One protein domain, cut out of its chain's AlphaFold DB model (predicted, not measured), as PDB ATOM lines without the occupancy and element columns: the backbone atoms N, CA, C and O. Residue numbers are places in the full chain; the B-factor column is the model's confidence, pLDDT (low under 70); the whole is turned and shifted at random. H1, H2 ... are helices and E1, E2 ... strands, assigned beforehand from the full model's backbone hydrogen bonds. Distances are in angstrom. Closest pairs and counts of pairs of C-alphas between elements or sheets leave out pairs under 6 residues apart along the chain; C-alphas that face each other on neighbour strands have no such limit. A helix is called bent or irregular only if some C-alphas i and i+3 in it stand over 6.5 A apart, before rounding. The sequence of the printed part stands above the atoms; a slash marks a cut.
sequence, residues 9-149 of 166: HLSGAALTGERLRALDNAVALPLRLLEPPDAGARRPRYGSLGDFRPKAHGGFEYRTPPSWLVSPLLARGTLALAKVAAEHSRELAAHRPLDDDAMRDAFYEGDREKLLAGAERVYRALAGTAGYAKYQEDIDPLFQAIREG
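This is residues 9 to 149 of the 166 residues of an uncharacterized protein of Cohnella xylanilytica (UniProt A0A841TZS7). A rounded helical body is built round H1, which runs through its core; H3 packs along H1, H6 crosses it, and H7 folds back beside H6 and crosses H3. A small hairpin of E1 and E2 sits at one side of this body, while H5 packs on the first part of H6. The printed part has 141 residues, in the order H1, H2, E1, E2, H3, H4, H5, H6, H7; the two strands are antiparallel and the class is mostly helix. The whole is compact, with a radius of gyration of the C-alphas of 13.8 A and spans of 37 by 34 by 30 A.

E1, residues 52 to 54, and E2, residues 60 to 62, form an antiparallel hairpin, with N 53 to O 61 at 2.9 A and N 61 to O 53 at 2.8 A. Residues 9 to 10 pair antiparallel with residues 60 to 61 of E2. The closest C-alphas of E2 and H1, residues 17 to 34, are those of Tyr 62 and Leu 20, 7.7 A apart. H1 is the hub and has a kink of 25 degrees near residue 24. H1 touches H3, residues 72 to 87, at a shallow tilt of 21 degrees, opposite ways; the closest C-alphas, of Ala 22 and Ala 85, are 5.3 A apart. With residues 25 to 33 alone, H1 touches H6, residues 112 to 127, at a steep tilt of 54 degrees, the closest C-alphas being those of Pro 30 and Ala 119, 5.7 A. H7, residues 132 to 147, touches H3 at a steep tilt of 54 degrees, with the C-alphas of Asp 138 and Gly 77 closest at 4.7 A. H6 and H7 form a helical hairpin at a shallow tilt of 16 degrees; their closest C-alphas, of Leu 126 and Tyr 132, are 6.2 A apart. H5, residues 101 to 109, touches H6 at a steep tilt of 64 degrees, with the C-alphas of Ala 106 and Lys 114 closest at 6.4 A. H4, residues 91 to 94, only just touches H1, with 3 pairs of C-alphas within 8 A, the closest being Leu 92 and Ala 22 at 6.4 A. H2, residues 37 to 42, is close to H5 but not clearly touching, the C-alphas of Gly 40 and Tyr 108 being closest at 7.2 A. Every O i to N i+4 pair is within hydrogen-bond range in H3, H5 and H6; the counts are 10 of 14 in H1, 8 of 12 in H7 and 0 of 2 in H2, where 2 of 3 O i to N i+3 pairs are, and H4 is too short for such a pair.

H1 begins at C-alpha 17, (457.042, 620.585, 432.864), and is 25.1 A long; H3 is 22.4 A, H6 22.0 A and H7 19.0 A. H7 has a kink of 54 degrees near residue 139 and ends at C-alpha 147, (480.166, 634.780, 422.511). H4 and H7 are irregular: C-alphas 91 and 94 are 7.0 A apart, and C-alphas 134 and 137 are 7.9 A apart.

The two C-alphas farthest apart, of Ala 56 and Glu 148, are 41.3 A from each other. The printed part has no cut and no long link. The mean pLDDT of the printed part is 94.8, and no printed residue is under 70.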
ATOM      1  N   HIS A   9     471.423 615.525 438.663       96.12
ATOM      2  CA  HIS A   9     470.474 615.096 439.687       96.12
ATOM      3  C   HIS A   9     469.918 616.322 440.398       96.12
ATOM      4  O   HIS A   9     470.670 617.095 440.988       96.12
ATOM      5  N   LEU A  10     468.598 616.475 440.369       95.88
ATOM      6  CA  LEU A  10     467.893 617.526 441.085       95.88
ATOM      7  C   LEU A  10     467.112 616.900 442.234       95.88
ATOM      8  O   LEU A  10     466.018 616.369 442.041       95.88
ATOM      9  N   SER A  11     467.687 616.956 443.431       92.19
ATOM     10  CA  SER A  11     467.056 616.498 444.672       92.19
ATOM     11  C   SER A  11     466.289 617.635 445.346       92.19
ATOM     12  O   SER A  11     466.671 618.798 445.242       92.19
ATOM     13  N   GLY A  12     465.190 617.314 446.034       89.00
ATOM     14  CA  GLY A  12     464.369 618.314 446.735       89.00
ATOM     15  C   GLY A  12     463.586 619.268 445.820       89.00
ATOM     16  O   GLY A  12     462.915 620.168 446.315       89.00
ATOM     17  N   ALA A  13     463.627 619.069 444.499       92.06
ATOM     18  CA  ALA A  13     462.860 619.832 443.523       92.06
ATOM     19  C   ALA A  13     461.786 618.947 442.879       92.06
ATOM     20  O   ALA A  13     462.077 617.856 442.388       92.06
ATOM     21  N   ALA A  14     460.540 619.422 442.846       93.81
ATOM     22  CA  ALA A  14     459.458 618.713 442.167       93.81
ATOM     23  C   ALA A  14     459.739 618.573 440.659       93.81
ATOM     24  O   ALA A  14     460.209 619.507 440.007       93.81
ATOM     25  N   LEU A  15     459.407 617.429 440.079       96.44
ATOM     26  CA  LEU A  15     459.427 617.264 438.632       96.44
ATOM     27  C   LEU A  15     458.199 617.966 438.034       96.44
ATOM     28  O   LEU A  15     457.072 617.530 438.253       96.44
ATOM     29  N   THR A  16     458.406 619.055 437.292       97.06
ATOM     30  CA  THR A  16     457.331 619.779 436.594       97.06
ATOM     31  C   THR A  16     457.746 620.112 435.165       97.06
ATOM     32  O   THR A  16     458.924 620.341 434.890       97.06
ATOM     33  N   GLY A  17     456.774 620.193 434.251       97.31
ATOM     34  CA  GLY A  17     457.042 620.585 432.864       97.31
ATOM     35  C   GLY A  17     457.650 621.987 432.748       97.31
ATOM     36  O   GLY A  17     458.529 622.207 431.926       97.31
ATOM     37  N   GLU A  18     457.243 622.924 433.610       97.69
ATOM     38  CA  GLU A  18     457.849 624.261 433.677       97.69
ATOM     39  C   GLU A  18     459.345 624.193 434.000       97.69
ATOM     40  O   GLU A  18     460.145 624.837 433.324       97.69
ATOM     41  N   ARG A  19     459.726 623.384 434.995       97.81
ATOM     42  CA  ARG A  19     461.119 623.234 435.420       97.81
ATOM     43  C   ARG A  19     461.967 622.532 434.366       97.81
ATOM     44  O   ARG A  19     463.100 622.941 434.143       97.81
ATOM     45  N   LEU A  20     461.417 621.526 433.685       98.31
ATOM     46  CA  LEU A  20     462.095 620.887 432.554       98.31
ATOM     47  C   LEU A  20     462.348 621.883 431.421       98.31
ATOM     48  O   LEU A  20     463.479 622.000 430.965       98.31
ATOM     49  N   ARG A  21     461.341 622.679 431.038       98.44
ATOM     50  CA  ARG A  21     461.525 623.709 430.006       98.44
ATOM     51  C   ARG A  21     462.499 624.803 430.446       98.44
ATOM     52  O   ARG A  21     463.255 625.305 429.620       98.44
ATOM     53  N   ALA A  22     462.521 625.168 431.729       98.50
ATOM     54  CA  ALA A  22     463.529 626.084 432.258       98.50
ATOM     55  C   ALA A  22     464.943 625.496 432.124       98.50
ATOM     56  O   ALA A  22     465.837 626.191 431.656       98.50
ATOM     57  N   LEU A  23     465.136 624.214 432.454       98.62
ATOM     58  CA  LEU A  23     466.416 623.515 432.291       98.62
ATOM     59  C   LEU A  23     466.835 623.399 430.820       98.62
ATOM     60  O   LEU A  23     467.990 623.664 430.498       98.62
ATOM     61  N   ASP A  24     465.911 623.085 429.914       98.50
ATOM     62  CA  ASP A  24     466.188 623.033 428.474       98.50
ATOM     63  C   ASP A  24     466.718 624.366 427.947       98.50
ATOM     64  O   ASP A  24     467.742 624.420 427.263       98.50
ATOM     65  N   ASN A  25     466.054 625.459 428.316       98.69
ATOM     66  CA  ASN A  25     466.435 626.786 427.854       98.69
ATOM     67  C   ASN A  25     467.704 627.293 428.544       98.69
ATOM     68  O   ASN A  25     468.585 627.821 427.875       98.69
ATOM     69  N   ALA A  26     467.820 627.136 429.861       98.56
ATOM     70  CA  ALA A  26     468.925 627.692 430.637       98.56
ATOM     71  C   ALA A  26     470.191 626.832 430.621       98.56
ATOM     72  O   ALA A  26     471.270 627.368 430.838       98.56
ATOM     73  N   VAL A  27     470.082 625.522 430.381       98.31
ATOM     74  CA  VAL A  27     471.214 624.584 430.416       98.31
ATOM     75  C   VAL A  27     471.468 624.001 429.033       98.31
ATOM     76  O   VAL A  27     472.534 624.227 428.466       98.31
ATOM     77  N   ALA A  28     470.514 623.263 428.456       97.19
ATOM     78  CA  ALA A  28     470.786 622.531 427.221       97.19
ATOM     79  C   ALA A  28     471.118 623.454 426.043       97.19
ATOM     80  O   ALA A  28     472.062 623.165 425.307       97.19
ATOM     81  N   LEU A  29     470.399 624.568 425.881       97.75
ATOM     82  CA  LEU A  29     470.636 625.514 424.788       97.75
ATOM     83  C   LEU A  29     472.033 626.170 424.855       97.75
ATOM     84  O   LEU A  29     472.751 626.098 423.856       97.75
ATOM     85  N   PRO A  30     472.493 626.747 425.987       97.56
ATOM     86  CA  PRO A  30     473.864 627.253 426.093       97.56
ATOM     87  C   PRO A  30     474.919 626.168 425.873       97.56
ATOM     88  O   PRO A  30     475.902 626.383 425.163       97.56
ATOM     89  N   LEU A  31     474.703 624.970 426.425       95.81
ATOM     90  CA  LEU A  31     475.650 623.870 426.274       95.81
ATOM     91  C   LEU A  31     475.732 623.363 424.829       95.81
ATOM     92  O   LEU A  31     476.825 623.044 424.368       95.81
ATOM     93  N   ARG A  32     474.627 623.388 424.072       94.19
ATOM     94  CA  ARG A  32     474.595 623.044 422.640       94.19
ATOM     95  C   ARG A  32     475.572 623.875 421.808       94.19
ATOM     96  O   ARG A  32     476.141 623.359 420.844       94.19
ATOM     97  N   LEU A  33     475.756 625.146 422.168       95.69
ATOM     98  CA  LEU A  33     476.644 626.085 421.474       95.69
ATOM     99  C   LEU A  33     478.127 625.844 421.750       95.69
ATOM    100  O   LEU A  33     478.958 626.318 420.975       95.69
ATOM    101  N   LEU A  34     478.440 625.151 422.839       94.44
ATOM    102  CA  LEU A  34     479.799 624.873 423.283       94.44
ATOM    103  C   LEU A  34     480.247 623.443 422.935       94.44
ATOM    104  O   LEU A  34     481.437 623.140 423.015       94.44
ATOM    105  N   GLU A  35     479.325 622.582 422.504       89.88
ATOM    106  CA  GLU A  35     479.646 621.265 421.957       89.88
ATOM    107  C   GLU A  35     480.506 621.347 420.680       89.88
ATOM    108  O   GLU A  35     480.375 622.285 419.870       89.88
ATOM    109  N   PRO A  36     481.351 620.330 420.434       86.75
ATOM    110  CA  PRO A  36     482.023 620.202 419.153       86.75
ATOM    111  C   PRO A  36     480.996 619.935 418.028       86.75
ATOM    112  O   PRO A  36     479.882 619.472 418.294       86.75
ATOM    113  N   PRO A  37     481.300 620.283 416.763       80.44
ATOM    114  CA  PRO A  37     480.321 620.221 415.670       80.44
ATOM    115  C   PRO A  37     479.735 618.820 415.428       80.44
ATOM    116  O   PRO A  37     478.551 618.686 415.121       80.44
ATOM    117  N   ASP A  38     480.546 617.783 415.611       81.06
ATOM    118  CA  ASP A  38     480.212 616.369 415.423       81.06
ATOM    119  C   ASP A  38     479.284 615.804 416.512       81.06
ATOM    120  O   ASP A  38     478.593 614.807 416.282       81.06
ATOM    121  N   ALA A  39     479.171 616.474 417.665       80.38
ATOM    122  CA  ALA A  39     478.275 616.072 418.748       80.38
ATOM    123  C   ALA A  39     476.806 615.948 418.308       80.38
ATOM    124  O   ALA A  39     476.067 615.126 418.862       80.38
ATOM    125  N   GLY A  40     476.398 616.715 417.287       79.00
ATOM    126  CA  GLY A  40     475.053 616.673 416.709       79.00
ATOM    127  C   GLY A  40     474.653 615.286 416.196       79.00
ATOM    128  O   GLY A  40     473.497 614.896 416.345       79.00
ATOM    129  N   ALA A  41     475.604 614.478 415.710       81.81
ATOM    130  CA  ALA A  41     475.332 613.135 415.188       81.81
ATOM    131  C   ALA A  41     474.764 612.166 416.243       81.81
ATOM    132  O   ALA A  41     474.155 611.149 415.908       81.81
ATOM    133  N   ARG A  42     474.947 612.467 417.535       79.62
ATOM    134  CA  ARG A  42     474.416 611.663 418.641       79.62
ATOM    135  C   ARG A  42     472.981 612.052 419.023       79.62
ATOM    136  O   ARG A  42     472.301 611.246 419.661       79.62
ATOM    137  N   ARG A  43     472.511 613.250 418.641       80.56
ATOM    138  CA  ARG A  43     471.214 613.805 419.071       80.56
ATOM    139  C   ARG A  43     469.977 613.018 418.632       80.56
ATOM    140  O   ARG A  43     469.040 612.945 419.418       80.56
ATOM    141  N   PRO A  44     469.971 612.321 417.480       80.12
ATOM    142  CA  PRO A  44     468.866 611.423 417.147       80.12
ATOM    143  C   PRO A  44     468.631 610.298 418.171       80.12
ATOM    144  O   PRO A  44     467.593 609.647 418.130       80.12
ATOM    145  N   ARG A  45     469.595 610.022 419.065       77.31
ATOM    146  CA  ARG A  45     469.504 608.959 420.082       77.31
ATOM    147  C   ARG A  45     469.561 609.458 421.527       77.31
ATOM    148  O   ARG A  45     469.221 608.695 422.426       77.31
ATOM    149  N   TYR A  46     470.026 610.681 421.763       82.81
ATOM    150  CA  TYR A  46     470.268 611.224 423.101       82.81
ATOM    151  C   TYR A  46     470.088 612.748 423.112       82.81
ATOM    152  O   TYR A  46     470.158 613.387 422.072       82.81
ATOM    153  N   GLY A  47     469.935 613.366 424.283       86.19
ATOM    154  CA  GLY A  47     469.871 614.828 424.371       86.19
ATOM    155  C   GLY A  47     468.562 615.431 423.848       86.19
ATOM    156  O   GLY A  47     468.552 616.590 423.427       86.19
ATOM    157  N   SER A  48     467.477 614.650 423.860       93.19
ATOM    158  CA  SER A  48     466.124 615.139 423.595       93.19
ATOM    159  C   SER A  48     465.737 616.184 424.638       93.19
ATOM    160  O   SER A  48     465.981 616.000 425.836       93.19
ATOM    161  N   LEU A  49     465.141 617.286 424.188       96.00
ATOM    162  CA  LEU A  49     464.593 618.308 425.080       96.00
ATOM    163  C   LEU A  49     463.551 617.676 426.010       96.00
ATOM    164  O   LEU A  49     462.727 616.870 425.570       96.00
ATOM    165  N   GLY A  50     463.624 618.010 427.295       96.38
ATOM    166  CA  GLY A  50     462.744 617.458 428.315       96.38
ATOM    167  C   GLY A  50     463.006 615.992 428.665       96.38
ATOM    168  O   GLY A  50     462.146 615.389 429.295       96.38
ATOM    169  N   ASP A  51     464.144 615.393 428.294       95.69
ATOM    170  CA  ASP A  51     464.502 614.047 428.764       95.69
ATOM    171  C   ASP A  51     464.807 614.075 430.270       95.69
ATOM    172  O   ASP A  51     465.675 614.814 430.756       95.69
ATOM    173  N   PHE A  52     464.085 613.246 431.020       96.12
ATOM    174  CA  PHE A  52     464.235 613.109 432.459       96.12
ATOM    175  C   PHE A  52     464.014 611.670 432.921       96.12
ATOM    176  O   PHE A  52     463.443 610.832 432.224       96.12
ATOM    177  N   ARG A  53     464.412 611.395 434.164       95.50
ATOM    178  CA  ARG A  53     464.038 610.167 434.869       95.50
ATOM    179  C   ARG A  53     463.638 610.474 436.316       95.50
ATOM    180  O   ARG A  53     464.473 610.977 437.069       95.50
ATOM    181  N   PRO A  54     462.402 610.161 436.748       94.81
ATOM    182  CA  PRO A  54     461.997 610.328 438.143       94.81
ATOM    183  C   PRO A  54     462.832 609.453 439.083       94.81
ATOM    184  O   PRO A  54     463.245 608.347 438.716       94.81
ATOM    185  N   LYS A  55     463.050 609.917 440.318       93.31
ATOM    186  CA  LYS A  55     463.767 609.157 441.350       93.31
ATOM    187  C   LYS A  55     462.847 608.829 442.522       93.31
ATOM    188  O   LYS A  55     462.144 609.694 443.030       93.31
ATOM    189  N   ALA A  56     462.892 607.572 442.973       86.88
ATOM    190  CA  ALA A  56     462.038 607.066 444.054       86.88
ATOM    191  C   ALA A  56     462.240 607.798 445.395       86.88
ATOM    192  O   ALA A  56     461.308 607.905 446.180       86.88
ATOM    193  N   HIS A  57     463.434 608.345 445.636       82.50
ATOM    194  CA  HIS A  57     463.757 609.140 446.829       82.50
ATOM    195  C   HIS A  57     463.363 610.627 446.708       82.50
ATOM    196  O   HIS A  57     463.789 611.443 447.522       82.50
ATOM    197  N   GLY A  58     462.576 610.991 445.691       86.94
ATOM    198  CA  GLY A  58     462.220 612.372 445.371       86.94
ATOM    199  C   GLY A  58     463.207 613.033 444.407       86.94
ATOM    200  O   GLY A  58     464.396 612.713 444.378       86.94
ATOM    201  N   GLY A  59     462.704 613.974 443.604       94.94
ATOM    202  CA  GLY A  59     463.485 614.633 442.557       94.94
ATOM    203  C   GLY A  59     463.551 613.857 441.239       94.94
ATOM    204  O   GLY A  59     462.746 612.957 440.975       94.94
ATOM    205  N   PHE A  60     464.500 614.234 440.382       97.25
ATOM    206  CA  PHE A  60     464.660 613.656 439.047       97.25
ATOM    207  C   PHE A  60     466.089 613.801 438.506       97.25
ATOM    208  O   PHE A  60     466.856 614.668 438.925       97.25
ATOM    209  N   GLU A  61     466.436 612.944 437.552       96.38
ATOM    210  CA  GLU A  61     467.577 613.125 436.657       96.38
ATOM    211  C   GLU A  61     467.133 613.965 435.461       96.38
ATOM    212  O   GLU A  61     466.154 613.614 434.807       96.38
ATOM    213  N   TYR A  62     467.858 615.035 435.153       96.69
ATOM    214  CA  TYR A  62     467.750 615.777 433.901       96.69
ATOM    215  C   TYR A  62     468.834 615.298 432.929       96.69
ATOM    216  O   TYR A  62     470.015 615.273 433.287       96.69
ATOM    217  N   ARG A  63     468.431 614.864 431.729       94.75
ATOM    218  CA  ARG A  63     469.240 613.996 430.847       94.75
ATOM    219  C   ARG A  63     469.489 614.567 429.447       94.75
ATOM    220  O   ARG A  63     470.150 613.936 428.633       94.75
ATOM    221  N   THR A  64     468.997 615.770 429.178       94.56
ATOM    222  CA  THR A  64     469.221 616.488 427.918       94.56
ATOM    223  C   THR A  64     470.653 617.011 427.689       94.56
ATOM    224  O   THR A  64     471.065 617.056 426.524       94.56
ATOM    225  N   PRO A  65     471.422 617.475 428.702       92.25
ATOM    226  CA  PRO A  65     472.670 618.172 428.427       92.25
ATOM    227  C   PRO A  65     473.763 617.214 427.924       92.25
ATOM    228  O   PRO A  65     473.757 616.022 428.227       92.25
ATOM    229  N   PRO A  66     474.737 617.736 427.167       89.50
ATOM    230  CA  PRO A  66     475.886 616.963 426.715       89.50
ATOM    231  C   PRO A  66     476.906 616.737 427.840       89.50
ATOM    232  O   PRO A  66     476.654 617.008 429.013       89.50
ATOM    233  N   SER A  67     478.089 616.222 427.507       87.62
ATOM    234  CA  SER A  67     479.171 616.052 428.482       87.62
ATOM    235  C   SER A  67     479.615 617.410 429.030       87.62
ATOM    236  O   SER A  67     480.111 618.248 428.285       87.62
ATOM    237  N   TRP A  68     479.477 617.612 430.342       91.88
ATOM    238  CA  TRP A  68     479.752 618.898 431.003       91.88
ATOM    239  C   TRP A  68     480.902 618.848 432.025       91.88
ATOM    240  O   TRP A  68     481.288 619.864 432.596       91.88
ATOM    241  N   LEU A  69     481.529 617.684 432.215       91.81
ATOM    242  CA  LEU A  69     482.705 617.515 433.081       91.81
ATOM    243  C   LEU A  69     484.036 617.789 432.359       91.81
ATOM    244  O   LEU A  69     485.100 617.490 432.886       91.81
ATOM    245  N   VAL A  70     484.015 618.362 431.153       89.75
ATOM    246  CA  VAL A  70     485.228 618.578 430.340       89.75
ATOM    247  C   VAL A  70     486.215 619.548 431.006       89.75
ATOM    248  O   VAL A  70     487.424 619.448 430.808       89.75
ATOM    249  N   SER A  71     485.731 620.499 431.808       91.81
ATOM    250  CA  SER A  71     486.577 621.428 432.569       91.81
ATOM    251  C   SER A  71     485.860 621.946 433.819       91.81
ATOM    252  O   SER A  71     484.627 621.960 433.828       91.81
ATOM    253  N   PRO A  72     486.594 622.449 434.830       94.12
ATOM    254  CA  PRO A  72     485.983 623.089 435.994       94.12
ATOM    255  C   PRO A  72     485.069 624.274 435.646       94.12
ATOM    256  O   PRO A  72     484.000 624.391 436.233       94.12
ATOM    257  N   LEU A  73     485.445 625.113 434.669       94.25
ATOM    258  CA  LEU A  73     484.613 626.237 434.209       94.25
ATOM    259  C   LEU A  73     483.262 625.736 433.697       94.25
ATOM    260  O   LEU A  73     482.214 626.209 434.127       94.25
ATOM    261  N   LEU A  74     483.292 624.734 432.816       94.88
ATOM    262  CA  LEU A  74     482.079 624.156 432.253       94.88
ATOM    263  C   LEU A  74     481.208 623.490 433.321       94.88
ATOM    264  O   LEU A  74     479.989 623.659 433.320       94.88
ATOM    265  N   ALA A  75     481.830 622.750 434.237       96.00
ATOM    266  CA  ALA A  75     481.110 622.043 435.281       96.00
ATOM    267  C   ALA A  75     480.435 623.005 436.260       96.00
ATOM    268  O   ALA A  75     479.244 622.856 436.535       96.00
ATOM    269  N   ARG A  76     481.158 624.027 436.735       97.75
ATOM    270  CA  ARG A  76     480.590 625.046 437.624       97.75
ATOM    271  C   ARG A  76     479.482 625.835 436.936       97.75
ATOM    272  O   ARG A  76     478.396 625.929 437.497       97.75
ATOM    273  N   GLY A  77     479.704 626.295 435.702       98.00
ATOM    274  CA  GLY A  77     478.685 627.002 434.924       98.00
ATOM    275  C   GLY A  77     477.430 626.156 434.697       98.00
ATOM    276  O   GLY A  77     476.319 626.626 434.914       98.00
ATOM    277  N   THR A  78     477.581 624.873 434.360       98.00
ATOM    278  CA  THR A  78     476.442 623.952 434.181       98.00
ATOM    279  C   THR A  78     475.641 623.773 435.471       98.00
ATOM    280  O   THR A  78     474.411 623.840 435.449       98.00
ATOM    281  N   LEU A  79     476.318 623.569 436.604       98.31
ATOM    282  CA  LEU A  79     475.666 623.416 437.907       98.31
ATOM    283  C   LEU A  79     474.979 624.712 438.356       98.31
ATOM    284  O   LEU A  79     473.857 624.665 438.861       98.31
ATOM    285  N   ALA A  80     475.618 625.861 438.134       98.56
ATOM    286  CA  ALA A  80     475.065 627.182 438.403       98.56
ATOM    287  C   ALA A  80     473.787 627.441 437.590       98.56
ATOM    288  O   ALA A  80     472.752 627.792 438.157       98.56
ATOM    289  N   LEU A  81     473.820 627.173 436.281       98.62
ATOM    290  CA  LEU A  81     472.649 627.284 435.412       98.62
ATOM    291  C   LEU A  81     471.520 626.357 435.852       98.62
ATOM    292  O   LEU A  81     470.378 626.794 435.964       98.62
ATOM    293  N   ALA A  82     471.835 625.095 436.143       98.38
ATOM    294  CA  ALA A  82     470.845 624.120 436.586       98.38
ATOM    295  C   ALA A  82     470.176 624.539 437.899       98.38
ATOM    296  O   ALA A  82     468.966 624.381 438.059       98.38
ATOM    297  N   LYS A  83     470.953 625.107 438.826       98.31
ATOM    298  CA  LYS A  83     470.462 625.611 440.106       98.31
ATOM    299  C   LYS A  83     469.502 626.784 439.917       98.31
ATOM    300  O   LYS A  83     468.374 626.706 440.401       98.31
ATOM    301  N   VAL A  84     469.901 627.806 439.152       98.38
ATOM    302  CA  VAL A  84     469.036 628.961 438.861       98.38
ATOM    303  C   VAL A  84     467.774 628.519 438.116       98.38
ATOM    304  O   VAL A  84     466.669 628.875 438.515       98.38
ATOM    305  N   ALA A  85     467.911 627.673 437.094       98.25
ATOM    306  CA  ALA A  85     466.787 627.166 436.312       98.25
ATOM    307  C   ALA A  85     465.776 626.372 437.152       98.25
ATOM    308  O   ALA A  85     464.569 626.468 436.935       98.25
ATOM    309  N   ALA A  86     466.260 625.583 438.113       97.50
ATOM    310  CA  ALA A  86     465.407 624.781 438.974       97.50
ATOM    311  C   ALA A  86     464.657 625.618 440.021       97.50
ATOM    312  O   ALA A  86     463.476 625.359 440.273       97.50
ATOM    313  N   GLU A  87     465.324 626.597 440.633       97.50
ATOM    314  CA  GLU A  87     464.745 627.417 441.705       97.50
ATOM    315  C   GLU A  87     463.873 628.554 441.175       97.50
ATOM    316  O   GLU A  87     462.825 628.837 441.750       97.50
ATOM    317  N   HIS A  88     464.249 629.129 440.034       97.62
ATOM    318  CA  HIS A  88     463.612 630.307 439.445       97.62
ATOM    319  C   HIS A  88     462.869 629.973 438.140       97.62
ATOM    320  O   HIS A  88     462.719 630.816 437.256       97.62
ATOM    321  N   SER A  89     462.365 628.737 438.004       97.50
ATOM    322  CA  SER A  89     461.679 628.257 436.790       97.50
ATOM    323  C   SER A  89     460.485 629.125 436.376       97.50
ATOM    324  O   SER A  89     460.229 629.292 435.184       97.50
ATOM    325  N   ARG A  90     459.781 629.705 437.358       96.88
ATOM    326  CA  ARG A  90     458.652 630.621 437.139       96.88
ATOM    327  C   ARG A  90     459.095 631.967 436.579       96.88
ATOM    328  O   ARG A  90     458.483 632.456 435.638       96.88
ATOM    329  N   GLU A  91     460.165 632.542 437.123       97.88
ATOM    330  CA  GLU A  91     460.732 633.814 436.647       97.88
ATOM    331  C   GLU A  91     461.241 633.680 435.203       97.88
ATOM    332  O   GLU A  91     461.066 634.577 434.384       97.88
ATOM    333  N   LEU A  92     461.776 632.506 434.850       97.69
ATOM    334  CA  LEU A  92     462.231 632.196 433.493       97.69
ATOM    335  C   LEU A  92     461.096 631.876 432.505       97.69
ATOM    336  O   LEU A  92     461.342 631.803 431.301       97.69
ATOM    337  N   ALA A  93     459.856 631.676 432.965       94.75
ATOM    338  CA  ALA A  93     458.772 631.173 432.118       94.75
ATOM    339  C   ALA A  93     458.411 632.111 430.953       94.75
ATOM    340  O   ALA A  93     457.976 631.625 429.909       94.75
ATOM    341  N   ALA A  94     458.626 633.423 431.107       91.75
ATOM    342  CA  ALA A  94     458.388 634.424 430.064       91.75
ATOM    343  C   ALA A  94     459.458 634.424 428.951       91.75
ATOM    344  O   ALA A  94     459.280 635.054 427.907       91.75
ATOM    345  N   HIS A  95     460.578 633.725 429.154       93.12
ATOM    346  CA  HIS A  95     461.756 633.805 428.295       93.12
ATOM    347  C   HIS A  95     462.296 632.416 427.943       93.12
ATOM    348  O   HIS A  95     463.427 632.061 428.275       93.12
ATOM    349  N   ARG A  96     461.485 631.634 427.222       95.62
ATOM    350  CA  ARG A  96     461.834 630.280 426.770       95.62
ATOM    351  C   ARG A  96     461.872 630.182 425.242       95.62
ATOM    352  O   ARG A  96     460.862 629.835 424.639       95.62
ATOM    353  N   PRO A  97     463.009 630.505 424.593       97.81
ATOM    354  CA  PRO A  97     463.149 630.368 423.145       97.81
ATOM    355  C   PRO A  97     462.751 628.993 422.598       97.81
ATOM    356  O   PRO A  97     462.146 628.943 421.541       97.81
ATOM    357  N   LEU A  98     463.035 627.899 423.310       98.25
ATOM    358  CA  LEU A  98     462.705 626.532 422.878       98.25
ATOM    359  C   LEU A  98     461.209 626.178 422.967       98.25
ATOM    360  O   LEU A  98     460.845 625.051 422.638       98.25
ATOM    361  N   ASP A  99     460.345 627.096 423.411       96.62
ATOM    362  CA  ASP A  99     458.892 626.932 423.272       96.62
ATOM    363  C   ASP A  99     458.438 627.206 421.815       96.62
ATOM    364  O   ASP A  99     457.320 626.847 421.455       96.62
ATOM    365  N   ASP A 100     459.297 627.808 420.980       97.56
ATOM    366  CA  ASP A 100     459.085 628.046 419.547       97.56
ATOM    367  C   ASP A 100     459.642 626.902 418.680       97.56
ATOM    368  O   ASP A 100     460.754 626.415 418.904       97.56
ATOM    369  N   ASP A 101     458.881 626.492 417.662       97.88
ATOM    370  CA  ASP A 101     459.216 625.362 416.783       97.88
ATOM    371  C   ASP A 101     460.511 625.599 416.007       97.88
ATOM    372  O   ASP A 101     461.388 624.736 416.002       97.88
ATOM    373  N   ALA A 102     460.700 626.799 415.450       97.94
ATOM    374  CA  ALA A 102     461.888 627.111 414.662       97.94
ATOM    375  C   ALA A 102     463.163 627.114 415.521       97.94
ATOM    376  O   ALA A 102     464.248 626.785 415.035       97.94
ATOM    377  N   MET A 103     463.052 627.468 416.805       98.25
ATOM    378  CA  MET A 103     464.162 627.362 417.754       98.25
ATOM    379  C   MET A 103     464.447 625.909 418.163       98.25
ATOM    380  O   MET A 103     465.608 625.554 418.390       98.25
ATOM    381  N   ARG A 104     463.421 625.051 418.254       97.44
ATOM    382  CA  ARG A 104     463.614 623.609 418.487       97.44
ATOM    383  C   ARG A 104     464.308 622.952 417.299       97.44
ATOM    384  O   ARG A 104     465.274 622.221 417.515       97.44
ATOM    385  N   ASP A 105     463.894 623.269 416.078       96.56
ATOM    386  CA  ASP A 105     464.551 622.784 414.862       96.56
ATOM    387  C   ASP A 105     466.018 623.231 414.836       96.56
ATOM    388  O   ASP A 105     466.920 622.397 414.745       96.56
ATOM    389  N   ALA A 106     466.276 624.517 415.102       96.56
ATOM    390  CA  ALA A 106     467.627 625.063 415.222       96.56
ATOM    391  C   ALA A 106     468.499 624.313 416.246       96.56
ATOM    392  O   ALA A 106     469.685 624.072 416.005       96.56
ATOM    393  N   PHE A 107     467.929 623.918 417.387       95.81
ATOM    394  CA  PHE A 107     468.631 623.159 418.423       95.81
ATOM    395  C   PHE A 107     469.103 621.789 417.930       95.81
ATOM    396  O   PHE A 107     470.259 621.406 418.170       95.81
ATOM    397  N   TYR A 108     468.235 621.066 417.223       93.38
ATOM    398  CA  TYR A 108     468.549 619.739 416.702       93.38
ATOM    399  C   TYR A 108     469.450 619.798 415.463       93.38
ATOM    400  O   TYR A 108     470.417 619.036 415.391       93.38
ATOM    401  N   GLU A 109     469.217 620.742 414.551       93.12
ATOM    402  CA  GLU A 109     470.025 620.960 413.342       93.12
ATOM    403  C   GLU A 109     471.402 621.562 413.654       93.12
ATOM    404  O   GLU A 109     472.363 621.372 412.913       93.12
ATOM    405  N   GLY A 110     471.537 622.244 414.795       92.56
ATOM    406  CA  GLY A 110     472.763 622.945 415.160       92.56
ATOM    407  C   GLY A 110     472.938 624.286 414.454       92.56
ATOM    408  O   GLY A 110     474.081 624.695 414.237       92.56
ATOM    409  N   ASP A 111     471.836 624.967 414.129       95.31
ATOM    410  CA  ASP A 111     471.835 626.329 413.589       95.31
ATOM    411  C   ASP A 111     472.404 627.290 414.641       95.31
ATOM    412  O   ASP A 111     471.735 627.762 415.565       95.31
ATOM    413  N   ARG A 112     473.709 627.536 414.526       94.94
ATOM    414  CA  ARG A 112     474.464 628.297 415.515       94.94
ATOM    415  C   ARG A 112     473.973 629.735 415.633       94.94
ATOM    416  O   ARG A 112     473.998 630.268 416.739       94.94
ATOM    417  N   GLU A 113     473.575 630.361 414.533       96.69
ATOM    418  CA  GLU A 113     473.168 631.765 414.528       96.69
ATOM    419  C   GLU A 113     471.885 631.952 415.342       96.69
ATOM    420  O   GLU A 113     471.864 632.737 416.298       96.69
ATOM    421  N   LYS A 114     470.850 631.148 415.056       97.88
ATOM    422  CA  LYS A 114     469.598 631.173 415.828       97.88
ATOM    423  C   LYS A 114     469.826 630.813 417.290       97.88
ATOM    424  O   LYS A 114     469.283 631.470 418.181       97.88
ATOM    425  N   LEU A 115     470.659 629.805 417.550       97.69
ATOM    426  CA  LEU A 115     470.959 629.383 418.914       97.69
ATOM    427  C   LEU A 115     471.711 630.453 419.706       97.69
ATOM    428  O   LEU A 115     471.400 630.639 420.880       97.69
ATOM    429  N   LEU A 116     472.644 631.193 419.093       98.12
ATOM    430  CA  LEU A 116     473.315 632.327 419.740       98.12
ATOM    431  C   LEU A 116     472.303 633.409 420.131       98.12
ATOM    432  O   LEU A 116     472.304 633.861 421.276       98.12
ATOM    433  N   ALA A 117     471.387 633.767 419.228       97.94
ATOM    434  CA  ALA A 117     470.325 634.724 419.534       97.94
ATOM    435  C   ALA A 117     469.414 634.233 420.678       97.94
ATOM    436  O   ALA A 117     469.054 635.005 421.574       97.94
ATOM    437  N   GLY A 118     469.076 632.940 420.687       98.25
ATOM    438  CA  GLY A 118     468.356 632.290 421.782       98.25
ATOM    439  C   GLY A 118     469.121 632.345 423.109       98.25
ATOM    440  O   GLY A 118     468.549 632.724 424.131       98.25
ATOM    441  N   ALA A 119     470.421 632.054 423.090       98.19
ATOM    442  CA  ALA A 119     471.272 632.037 424.276       98.19
ATOM    443  C   ALA A 119     471.401 633.426 424.903       98.19
ATOM    444  O   ALA A 119     471.302 633.553 426.118       98.19
ATOM    445  N   GLU A 120     471.525 634.484 424.100       98.25
ATOM    446  CA  GLU A 120     471.561 635.860 424.612       98.25
ATOM    447  C   GLU A 120     470.224 636.308 425.222       98.25
ATOM    448  O   GLU A 120     470.183 637.126 426.147       98.25
ATOM    449  N   ARG A 121     469.090 635.791 424.730       97.94
ATOM    450  CA  ARG A 121     467.784 636.010 425.378       97.94
ATOM    451  C   ARG A 121     467.715 635.289 426.723       97.94
ATOM    452  O   ARG A 121     467.287 635.893 427.702       97.94
ATOM    453  N   VAL A 122     468.177 634.041 426.776       98.44
ATOM    454  CA  VAL A 122     468.246 633.250 428.013       98.44
ATOM    455  C   VAL A 122     469.183 633.891 429.033       98.44
ATOM    456  O   VAL A 122     468.813 634.001 430.194       98.44
ATOM    457  N   TYR A 123     470.358 634.370 428.620       98.62
ATOM    458  CA  TYR A 123     471.306 635.046 429.508       98.62
ATOM    459  C   TYR A 123     470.687 636.269 430.187       98.62
ATOM    460  O   TYR A 123     470.782 636.423 431.402       98.62
ATOM    461  N   ARG A 124     469.981 637.109 429.419       98.44
ATOM    462  CA  ARG A 124     469.255 638.264 429.966       98.44
ATOM    463  C   ARG A 124     468.148 637.851 430.930       98.44
ATOM    464  O   ARG A 124     467.975 638.495 431.958       98.44
ATOM    465  N   ALA A 125     467.426 636.774 430.621       98.19
ATOM    466  CA  ALA A 125     466.406 636.238 431.516       98.19
ATOM    467  C   ALA A 125     467.010 635.713 432.824       98.19
ATOM    468  O   ALA A 125     466.488 636.014 433.890       98.19
ATOM    469  N   LEU A 126     468.136 634.991 432.747       98.50
ATOM    470  CA  LEU A 126     468.889 634.536 433.914       98.50
ATOM    471  C   LEU A 126     469.299 635.726 434.780       98.50
ATOM    472  O   LEU A 126     468.978 635.722 435.963       98.50
ATOM    473  N   ALA A 127     469.901 636.758 434.180       98.00
ATOM    474  CA  ALA A 127     470.324 637.980 434.865       98.00
ATOM    475  C   ALA A 127     469.185 638.724 435.585       98.00
ATOM    476  O   ALA A 127     469.433 639.443 436.548       98.00
ATOM    477  N   GLY A 128     467.940 638.536 435.137       97.62
ATOM    478  CA  GLY A 128     466.747 639.096 435.770       97.62
ATOM    479  C   GLY A 128     466.185 638.280 436.935       97.62
ATOM    480  O   GLY A 128     465.263 638.754 437.594       97.62
ATOM    481  N   THR A 129     466.695 637.071 437.195       98.06
ATOM    482  CA  THR A 129     466.194 636.233 438.292       98.06
ATOM    483  C   THR A 129     466.809 636.610 439.635       98.06
ATOM    484  O   THR A 129     467.972 637.012 439.712       98.06
ATOM    485  N   ALA A 130     466.073 636.378 440.725       95.12
ATOM    486  CA  ALA A 130     466.582 636.621 442.080       95.12
ATOM    487  C   ALA A 130     467.819 635.765 442.440       95.12
ATOM    488  O   ALA A 130     468.587 636.125 443.332       95.12
ATOM    489  N   GLY A 131     468.031 634.636 441.752       93.25
ATOM    490  CA  GLY A 131     469.146 633.720 442.004       93.25
ATOM    491  C   GLY A 131     470.455 634.080 441.306       93.25
ATOM    492  O   GLY A 131     471.503 633.561 441.690       93.25
ATOM    493  N   TYR A 132     470.431 634.949 440.293       97.56
ATOM    494  CA  TYR A 132     471.590 635.168 439.425       97.56
ATOM    495  C   TYR A 132     472.800 635.747 440.146       97.56
ATOM    496  O   TYR A 132     473.895 635.220 439.983       97.56
ATOM    497  N   ALA A 133     472.607 636.757 441.000       97.69
ATOM    498  CA  ALA A 133     473.708 637.428 441.698       97.69
ATOM    499  C   ALA A 133     474.604 636.448 442.481       97.69
ATOM    500  O   ALA A 133     475.816 636.623 442.546       97.69
ATOM    501  N   LYS A 134     474.025 635.370 443.026       98.06
ATOM    502  CA  LYS A 134     474.766 634.331 443.756       98.06
ATOM    503  C   LYS A 134     475.654 633.468 442.853       98.06
ATOM    504  O   LYS A 134     476.646 632.919 443.322       98.06
ATOM    505  N   TYR A 135     475.267 633.301 441.594       98.31
ATOM    506  CA  TYR A 135     475.888 632.374 440.645       98.31
ATOM    507  C   TYR A 135     476.557 633.083 439.462       98.31
ATOM    508  O   TYR A 135     477.056 632.425 438.550       98.31
ATOM    509  N   GLN A 136     476.591 634.414 439.476       98.12
ATOM    510  CA  GLN A 136     477.082 635.237 438.379       98.12
ATOM    511  C   GLN A 136     478.524 634.885 437.983       98.12
ATOM    512  O   GLN A 136     478.804 634.691 436.803       98.12
ATOM    513  N   GLU A 137     479.421 634.716 438.959       98.31
ATOM    514  CA  GLU A 137     480.832 634.375 438.711       98.31
ATOM    515  C   GLU A 137     481.023 633.035 437.979       98.31
ATOM    516  O   GLU A 137     482.068 632.802 437.373       98.31
ATOM    517  N   ASP A 138     480.017 632.160 438.022       98.44
ATOM    518  CA  ASP A 138     480.005 630.871 437.329       98.44
ATOM    519  C   ASP A 138     479.285 630.913 435.981       98.44
ATOM    520  O   ASP A 138     479.658 630.195 435.050       98.44
ATOM    521  N   ILE A 139     478.256 631.753 435.864       98.56
ATOM    522  CA  ILE A 139     477.436 631.878 434.659       98.56
ATOM    523  C   ILE A 139     478.135 632.754 433.612       98.56
ATOM    524  O   ILE A 139     478.202 632.373 432.439       98.56
ATOM    525  N   ASP A 140     478.689 633.897 434.012       98.56
ATOM    526  CA  ASP A 140     479.225 634.896 433.082       98.56
ATOM    527  C   ASP A 140     480.380 634.359 432.223       98.56
ATOM    528  O   ASP A 140     480.323 634.522 430.997       98.56
ATOM    529  N   PRO A 141     481.382 633.638 432.775       98.19
ATOM    530  CA  PRO A 141     482.466 633.081 431.965       98.19
ATOM    531  C   PRO A 141     481.981 632.064 430.926       98.19
ATOM    532  O   PRO A 141     482.579 631.932 429.854       98.19
ATOM    533  N   LEU A 142     480.894 631.342 431.216       97.69
ATOM    534  CA  LEU A 142     480.314 630.378 430.287       97.69
ATOM    535  C   LEU A 142     479.683 631.089 429.081       97.69
ATOM    536  O   LEU A 142     479.940 630.708 427.939       97.69
ATOM    537  N   PHE A 143     478.909 632.152 429.313       98.38
ATOM    538  CA  PHE A 143     478.322 632.945 428.226       98.38
ATOM    539  C   PHE A 143     479.359 633.783 427.479       98.38
ATOM    540  O   PHE A 143     479.251 633.945 426.264       98.38
ATOM    541  N   GLN A 144     480.412 634.244 428.152       98.31
ATOM    542  CA  GLN A 144     481.565 634.831 427.476       98.31
ATOM    543  C   GLN A 144     482.204 633.828 426.501       98.31
ATOM    544  O   GLN A 144     482.417 634.164 425.336       98.31
ATOM    545  N   ALA A 145     482.433 632.580 426.923       97.06
ATOM    546  CA  ALA A 145     482.964 631.539 426.043       97.06
ATOM    547  C   ALA A 145     482.056 631.274 424.826       97.06
ATOM    548  O   ALA A 145     482.561 631.070 423.719       97.06
ATOM    549  N   ILE A 146     480.730 631.321 425.006       97.50
ATOM    550  CA  ILE A 146     479.751 631.197 423.914       97.50
ATOM    551  C   ILE A 146     479.919 632.328 422.890       97.50
ATOM    552  O   ILE A 146     480.010 632.047 421.689       97.50
ATOM    553  N   ARG A 147     479.993 633.583 423.357       97.38
ATOM    554  CA  ARG A 147     480.166 634.780 422.511       97.38
ATOM    555  C   ARG A 147     481.479 634.763 421.742       97.38
ATOM    556  O   ARG A 147     481.508 635.116 420.571       97.38
ATOM    557  N   GLU A 148     482.543 634.289 422.380       97.06
ATOM    558  CA  GLU A 148     483.862 634.121 421.765       97.06
ATOM    559  C   GLU A 148     483.923 632.954 420.764       97.06
ATOM    560  O   GLU A 148     484.971 632.688 420.180       97.06
ATOM    561  N   GLY A 149     482.825 632.219 420.563       95.19
ATOM    562  CA  GLY A 149     482.798 631.111 419.615       95.19
ATOM    563  C   GLY A 149     483.526 629.859 420.097       95.19
ATOM    564  O   GLY A 149     483.789 628.966 419.289       95.19
TER     565      GLY A 149